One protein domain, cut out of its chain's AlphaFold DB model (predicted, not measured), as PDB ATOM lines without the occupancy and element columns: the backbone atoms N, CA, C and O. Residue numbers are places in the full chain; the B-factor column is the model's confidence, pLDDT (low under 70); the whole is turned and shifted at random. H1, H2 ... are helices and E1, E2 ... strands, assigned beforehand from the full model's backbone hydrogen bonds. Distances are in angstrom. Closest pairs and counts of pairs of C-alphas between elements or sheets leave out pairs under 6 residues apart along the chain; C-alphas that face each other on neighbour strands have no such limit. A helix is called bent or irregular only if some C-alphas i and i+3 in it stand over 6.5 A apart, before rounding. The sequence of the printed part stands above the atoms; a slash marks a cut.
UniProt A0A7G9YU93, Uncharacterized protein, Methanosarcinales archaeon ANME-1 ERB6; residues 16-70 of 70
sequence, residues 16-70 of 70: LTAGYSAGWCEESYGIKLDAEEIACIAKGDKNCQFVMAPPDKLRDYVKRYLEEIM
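This is residues 16 to 70 of the 70 residues of an uncharacterized protein of Methanosarcinales archaeon ANME-1 ERB6 (UniProt A0A7G9YU93). A two-stranded hairpin, E1 and E2, forms the middle of a flat body, with helix H1 packed on one side of it and helix H2 on the other. The printed 55 residues include H1, E1, E2, H2 in chain order, the sheet E1 - E2 is antiparallel, and the class is mixed. It is only just compact, close to loose, with radius of gyration of the C-alphas 11.8 A and spans of 33 by 22 by 12 A.

Look first at the hairpin of E1, residues 34 to 39, and E2, residues 49 to 53, antiparallel at 154 degrees; N 36 and O 51 are 2.9 A apart, within hydrogen-bond range. For H1, residues 16 to 29, the C-alphas closest to E1 are Ala 22 and Asp 34, 5.0 A. For H2, residues 55 to 69, those closest to E2 are Val 62 and Val 51, 6.2 A. H1 and H2 are apart. Every O i to N i+4 pair is within range in H1, 9 of 11 in H2.

Find C-alpha 16 at (-17.767, 50.792, 29.630), where H1 begins its 19.8 A; E1 spans 16.0 A, E2 13.5 A. H2 runs 21.9 A to C-alpha 69 at (6.511, 48.906, 27.133) and is irregular, with C-alphas 56 and 59 7.5 A apart.

The farthest C-alphas, Gly 30 and Gly 44, are 34.6 A apart. The printed part has no cut and no long link; residue 70 alone is under pLDDT 70.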
ATOM      1  N   LEU A  16     -16.656  51.438  30.332       96.50
ATOM      2  CA  LEU A  16     -17.767  50.792  29.630       96.50
ATOM      3  C   LEU A  16     -17.262  49.882  28.509       96.50
ATOM      4  O   LEU A  16     -17.766  48.780  28.350       96.50
ATOM      5  N   THR A  17     -16.278  50.338  27.731       97.19
ATOM      6  CA  THR A  17     -15.714  49.552  26.630       97.19
ATOM      7  C   THR A  17     -14.979  48.328  27.158       97.19
ATOM      8  O   THR A  17     -15.202  47.243  26.635       97.19
ATOM      9  N   ALA A  18     -14.182  48.478  28.220       97.31
ATOM     10  CA  ALA A  18     -13.501  47.363  28.872       97.31
ATOM     11  C   ALA A  18     -14.499  46.294  29.346       97.31
ATOM     12  O   ALA A  18     -14.421  45.145  28.912       97.31
ATOM     13  N   GLY A  19     -15.497  46.690  30.146       97.31
ATOM     14  CA  GLY A  19     -16.500  45.765  30.678       97.31
ATOM     15  C   GLY A  19     -17.392  45.148  29.598       97.31
ATOM     16  O   GLY A  19     -17.659  43.949  29.632       97.31
ATOM     17  N   TYR A  20     -17.819  45.933  28.601       98.00
ATOM     18  CA  TYR A  20     -18.622  45.425  27.485       98.00
ATOM     19  C   TYR A  20     -17.850  44.386  26.669       98.00
ATOM     20  O   TYR A  20     -18.386  43.318  26.381       98.00
ATOM     21  N   SER A  21     -16.590  44.669  26.322       97.75
ATOM     22  CA  SER A  21     -15.745  43.727  25.590       97.75
ATOM     23  C   SER A  21     -15.471  42.457  26.395       97.75
ATOM     24  O   SER A  21     -15.587  41.370  25.837       97.75
ATOM     25  N   ALA A  22     -15.163  42.575  27.690       98.00
ATOM     26  CA  ALA A  22     -14.945  41.424  28.565       98.00
ATOM     27  C   ALA A  22     -16.186  40.524  28.649       98.00
ATOM     28  O   ALA A  22     -16.078  39.328  28.395       98.00
ATOM     29  N   GLY A  23     -17.368  41.101  28.889       97.75
ATOM     30  CA  GLY A  23     -18.622  40.346  28.947       97.75
ATOM     31  C   GLY A  23     -18.970  39.653  27.625       97.75
ATOM     32  O   GLY A  23     -19.370  38.493  27.619       97.75
ATOM     33  N   TRP A  24     -18.761  40.320  26.485       98.25
ATOM     34  CA  TRP A  24     -19.010  39.711  25.171       98.25
ATOM     35  C   TRP A  24     -18.077  38.525  24.898       98.25
ATOM     36  O   TRP A  24     -18.499  37.496  24.364       98.25
ATOM     37  N   CYS A  25     -16.804  38.656  25.276       97.94
ATOM     38  CA  CYS A  25     -15.832  37.577  25.168       97.94
ATOM     39  C   CYS A  25     -16.129  36.441  26.157       97.94
ATOM     40  O   CYS A  25     -15.992  35.283  25.776       97.94
ATOM     41  N   GLU A  26     -16.569  36.742  27.380       98.31
ATOM     42  CA  GLU A  26     -16.967  35.738  28.374       98.31
ATOM     43  C   GLU A  26     -18.098  34.850  27.839       98.31
ATOM     44  O   GLU A  26     -17.950  33.627  27.809       98.31
ATOM     45  N   GLU A  27     -19.161  35.452  27.297       98.19
ATOM     46  CA  GLU A  27     -20.268  34.714  26.672       98.19
ATOM     47  C   GLU A  27     -19.821  33.921  25.432       98.19
ATOM     48  O   GLU A  27     -20.266  32.797  25.206       98.19
ATOM     49  N   SER A  28     -18.909  34.479  24.628       98.06
ATOM     50  CA  SER A  28     -18.439  33.831  23.394       98.06
ATOM     51  C   SER A  28     -17.523  32.635  23.646       98.06
ATOM     52  O   SER A  28     -17.575  31.651  22.908       98.06
ATOM     53  N   TYR A  29     -16.646  32.730  24.646       96.69
ATOM     54  CA  TYR A  29     -15.634  31.712  24.937       96.69
ATOM     55  C   TYR A  29     -16.035  30.769  26.077       96.69
ATOM     56  O   TYR A  29     -15.373  29.751  26.274       96.69
ATOM     57  N   GLY A  30     -17.097  31.084  26.825       97.44
ATOM     58  CA  GLY A  30     -17.563  30.278  27.953       97.44
ATOM     59  C   GLY A  30     -16.584  30.248  29.130       97.44
ATOM     60  O   GLY A  30     -16.571  29.287  29.900       97.44
ATOM     61  N   ILE A  31     -15.734  31.270  29.259       96.75
ATOM     62  CA  ILE A  31     -14.752  31.409  30.340       96.75
ATOM     63  C   ILE A  31     -14.851  32.795  30.957       96.75
ATOM     64  O   ILE A  31     -15.100  33.764  30.249       96.75
ATOM     65  N   LYS A  32     -14.594  32.897  32.266       98.00
ATOM     66  CA  LYS A  32     -14.615  34.195  32.939       98.00
ATOM     67  C   LYS A  32     -13.515  35.110  32.426       98.00
ATOM     68  O   LYS A  32     -12.344  34.718  32.449       98.00
ATOM     69  N   LEU A  33     -13.886  36.317  32.018       98.19
ATOM     70  CA  LEU A  33     -12.960  37.313  31.492       98.19
ATOM     71  C   LEU A  33     -13.240  38.682  32.097       98.19
ATOM     72  O   LEU A  33     -14.383  39.089  32.273       98.19
ATOM     73  N   ASP A  34     -12.164  39.405  32.372       98.00
ATOM     74  CA  ASP A  34     -12.191  40.813  32.741       98.00
ATOM     75  C   ASP A  34     -11.134  41.565  31.917       98.00
ATOM     76  O   ASP A  34     -10.225  40.949  31.342       98.00
ATOM     77  N   ALA A  35     -11.272  42.884  31.803       98.06
ATOM     78  CA  ALA A  35     -10.393  43.712  30.991       98.06
ATOM     79  C   ALA A  35      -9.992  45.012  31.693       98.06
ATOM     80  O   ALA A  35     -10.830  45.731  32.232       98.06
ATOM     81  N   GLU A  36      -8.710  45.363  31.599       97.12
ATOM     82  CA  GLU A  36      -8.149  46.598  32.152       97.12
ATOM     83  C   GLU A  36      -7.541  47.466  31.041       97.12
ATOM     84  O   GLU A  36      -6.780  46.981  30.200       97.12
ATOM     85  N   GLU A  37      -7.884  48.757  31.023       97.56
ATOM     86  CA  GLU A  37      -7.339  49.733  30.071       97.56
ATOM     87  C   GLU A  37      -5.962  50.234  30.539       97.56
ATOM     88  O   GLU A  37      -5.858  50.916  31.560       97.56
ATOM     89  N   ILE A  38      -4.909  49.955  29.766       95.81
ATOM     90  CA  ILE A  38      -3.515  50.319  30.094       95.81
ATOM     91  C   ILE A  38      -3.036  51.598  29.387       95.81
ATOM     92  O   ILE A  38      -2.143  52.291  29.874       95.81
ATOM     93  N   ALA A  39      -3.664  51.958  28.265       94.88
ATOM     94  CA  ALA A  39      -3.417  53.194  27.524       94.88
ATOM     95  C   ALA A  39      -4.754  53.777  27.070       94.88
ATOM     96  O   ALA A  39      -5.657  53.018  26.726       94.88
ATOM     97  N   CYS A  40      -4.891  55.105  27.069       94.62
ATOM     98  CA  CYS A  40      -6.144  55.778  26.748       94.62
ATOM     99  C   CYS A  40      -5.920  57.090  25.989       94.62
ATOM    100  O   CYS A  40      -5.194  57.980  26.444       94.62
ATOM    101  N   ILE A  41      -6.648  57.286  24.886       93.88
ATOM    102  CA  ILE A  41      -6.612  58.553  24.135       93.88
ATOM    103  C   ILE A  41      -7.032  59.754  24.993       93.88
ATOM    104  O   ILE A  41      -6.546  60.863  24.784       93.88
ATOM    105  N   ALA A  42      -7.876  59.535  26.008       92.25
ATOM    106  CA  ALA A  42      -8.286  60.567  26.955       92.25
ATOM    107  C   ALA A  42      -7.122  61.096  27.798       92.25
ATOM    108  O   ALA A  42      -7.113  62.271  28.161       92.25
ATOM    109  N   LYS A  43      -6.132  60.247  28.099       91.56
ATOM    110  CA  LYS A  43      -4.881  60.642  28.764       91.56
ATOM    111  C   LYS A  43      -3.918  61.352  27.809       91.56
ATOM    112  O   LYS A  43      -2.979  62.017  28.243       91.56
ATOM    113  N   GLY A  44      -4.170  61.250  26.504       91.62
ATOM    114  CA  GLY A  44      -3.277  61.695  25.442       91.62
ATOM    115  C   GLY A  44      -2.374  60.592  24.888       91.62
ATOM    116  O   GLY A  44      -1.419  60.928  24.192       91.62
ATOM    117  N   ASP A  45      -2.657  59.317  25.183       92.56
ATOM    118  CA  ASP A  45      -1.963  58.178  24.571       92.56
ATOM    119  C   ASP A  45      -2.372  58.028  23.086       92.56
ATOM    120  O   ASP A  45      -3.406  58.542  22.650       92.56
ATOM    121  N   LYS A  46      -1.565  57.323  22.278       93.12
ATOM    122  CA  LYS A  46      -1.786  57.198  20.819       93.12
ATOM    123  C   LYS A  46      -3.102  56.493  20.468       93.12
ATOM    124  O   LYS A  46      -3.743  56.832  19.475       93.12
ATOM    125  N   ASN A  47      -3.465  55.476  21.236       94.06
ATOM    126  CA  ASN A  47      -4.683  54.690  21.090       94.06
ATOM    127  C   ASN A  47      -5.102  54.146  22.464       94.06
ATOM    128  O   ASN A  47      -4.327  54.191  23.420       94.06
ATOM    129  N   CYS A  48      -6.343  53.666  22.564       95.56
ATOM    130  CA  CYS A  48      -6.770  52.898  23.727       95.56
ATOM    131  C   CYS A  48      -6.254  51.460  23.607       95.56
ATOM    132  O   CYS A  48      -6.393  50.853  22.542       95.56
ATOM    133  N   GLN A  49      -5.686  50.915  24.681       96.06
ATOM    134  CA  GLN A  49      -5.213  49.530  24.743       96.06
ATOM    135  C   GLN A  49      -5.727  48.858  26.007       96.06
ATOM    136  O   GLN A  49      -5.739  49.468  27.075       96.06
ATOM    137  N   PHE A  50      -6.115  47.593  25.875       97.25
ATOM    138  CA  PHE A  50      -6.721  46.808  26.941       97.25
ATOM    139  C   PHE A  50      -5.990  45.476  27.075       97.25
ATOM    140  O   PHE A  50      -5.659  44.848  26.068       97.25
ATOM    141  N   VAL A  51      -5.777  45.038  28.310       97.56
ATOM    142  CA  VAL A  51      -5.383  43.664  28.626       97.56
ATOM    143  C   VAL A  51      -6.641  42.931  29.056       97.56
ATOM    144  O   VAL A  51      -7.356  43.420  29.923       97.56
ATOM    145  N   MET A  52      -6.915  41.778  28.450       97.62
ATOM    146  CA  MET A  52      -8.056  40.931  28.793       97.62
ATOM    147  C   MET A  52      -7.563  39.563  29.242       97.62
ATOM    148  O   MET A  52      -6.715  38.960  28.582       97.62
ATOM    149  N   ALA A  53      -8.082  39.080  30.366       97.88
ATOM    150  CA  ALA A  53      -7.640  37.832  30.970       97.88
ATOM    151  C   ALA A  53      -8.646  37.301  32.001       97.88
ATOM    152  O   ALA A  53      -9.532  38.042  32.429       97.88
ATOM    153  N   PRO A  54      -8.483  36.046  32.462       97.62
ATOM    154  CA  PRO A  54      -9.146  35.583  33.671       97.62
ATOM    155  C   PRO A  54      -8.858  36.518  34.860       97.62
ATOM    156  O   PRO A  54      -7.710  36.963  35.000       97.62
ATOM    157  N   PRO A  55      -9.846  36.796  35.730       96.88
ATOM    158  CA  PRO A  55      -9.694  37.757  36.827       96.88
ATOM    159  C   PRO A  55      -8.503  37.472  37.753       96.88
ATOM    160  O   PRO A  55      -7.857  38.397  38.239       96.88
ATOM    161  N   ASP A  56      -8.172  36.195  37.961       97.25
ATOM    162  CA  ASP A  56      -7.043  35.746  38.782       97.25
ATOM    163  C   ASP A  56      -5.665  36.036  38.163       97.25
ATOM    164  O   ASP A  56      -4.670  36.025  38.881       97.25
ATOM    165  N   LYS A  57      -5.596  36.326  36.857       97.50
ATOM    166  CA  LYS A  57      -4.346  36.572  36.111       97.50
ATOM    167  C   LYS A  57      -4.231  37.981  35.548       97.50
ATOM    168  O   LYS A  57      -3.148  38.376  35.117       97.50
ATOM    169  N   LEU A  58      -5.333  38.733  35.515       97.31
ATOM    170  CA  LEU A  58      -5.401  40.039  34.863       97.31
ATOM    171  C   LEU A  58      -4.309  40.983  35.364       97.31
ATOM    172  O   LEU A  58      -3.559  41.537  34.563       97.31
ATOM    173  N   ARG A  59      -4.156  41.093  36.684       96.62
ATOM    174  CA  ARG A  59      -3.182  42.004  37.292       96.62
ATOM    175  C   ARG A  59      -1.732  41.644  36.961       96.62
ATOM    176  O   ARG A  59      -0.928  42.545  36.726       96.62
ATOM    177  N   ASP A  60      -1.408  40.354  36.910       97.50
ATOM    178  CA  ASP A  60      -0.066  39.886  36.548       97.50
ATOM    179  C   ASP A  60       0.249  40.200  35.084       97.50
ATOM    180  O   ASP A  60       1.338  40.684  34.772       97.50
ATOM    181  N   TYR A  61      -0.714  39.992  34.182       97.31
ATOM    182  CA  TYR A  61      -0.538  40.330  32.771       97.31
ATOM    183  C   TYR A  61      -0.479  41.833  32.524       97.31
ATOM    184  O   TYR A  61       0.348  42.265  31.728       97.31
ATOM    185  N   VAL A  62      -1.292  42.637  33.214       97.00
ATOM    186  CA  VAL A  62      -1.206  44.103  33.151       97.00
ATOM    187  C   VAL A  62       0.183  44.563  33.568       97.00
ATOM    188  O   VAL A  62       0.820  45.319  32.836       97.00
ATOM    189  N   LYS A  63       0.683  44.074  34.710       96.69
ATOM    190  CA  LYS A  63       2.016  44.427  35.198       96.69
ATOM    191  C   LYS A  63       3.089  44.069  34.170       96.69
ATOM    192  O   LYS A  63       3.878  44.933  33.800       96.69
ATOM    193  N   ARG A  64       3.051  42.839  33.655       95.56
ATOM    194  CA  ARG A  64       3.988  42.355  32.643       95.56
ATOM    195  C   ARG A  64       3.971  43.226  31.380       95.56
ATOM    196  O   ARG A  64       5.029  43.642  30.926       95.56
ATOM    197  N   TYR A  65       2.789  43.547  30.851       93.06
ATOM    198  CA  TYR A  65       2.672  44.409  29.675       93.06
ATOM    199  C   TYR A  65       3.199  45.819  29.945       93.06
ATOM    200  O   TYR A  65       3.869  46.381  29.090       93.06
ATOM    201  N   LEU A  66       2.940  46.394  31.120       91.75
ATOM    202  CA  LEU A  66       3.495  47.702  31.474       91.75
ATOM    203  C   LEU A  66       5.028  47.660  31.592       91.75
ATOM    204  O   LEU A  66       5.681  48.597  31.150       91.75
ATOM    205  N   GLU A  67       5.602  46.573  32.120       92.31
ATOM    206  CA  GLU A  67       7.057  46.356  32.174       92.31
ATOM    207  C   GLU A  67       7.681  46.164  30.776       92.31
ATOM    208  O   GLU A  67       8.816  46.572  30.565       92.31
ATOM    209  N   GLU A  68       6.958  45.578  29.814       83.88
ATOM    210  CA  GLU A  68       7.435  45.346  28.436       83.88
ATOM    211  C   GLU A  68       7.429  46.618  27.553       83.88
ATOM    212  O   GLU A  68       8.091  46.637  26.515       83.88
ATOM    213  N   ILE A  69       6.676  47.664  27.925       71.56
ATOM    214  CA  ILE A  69       6.511  48.906  27.133       71.56
ATOM    215  C   ILE A  69       7.318  50.086  27.730       71.56
ATOM    216  O   ILE A  69       7.420  51.141  27.097       71.56
ATOM    217  N   MET A  70       7.886  49.924  28.931       58.94
ATOM    218  CA  MET A  70       8.765  50.895  29.610       58.94
ATOM    219  C   MET A  70      10.238  50.705  29.247       58.94
ATOM    220  O   MET A  70      10.937  51.742  29.173       58.94
TER     221      MET A  70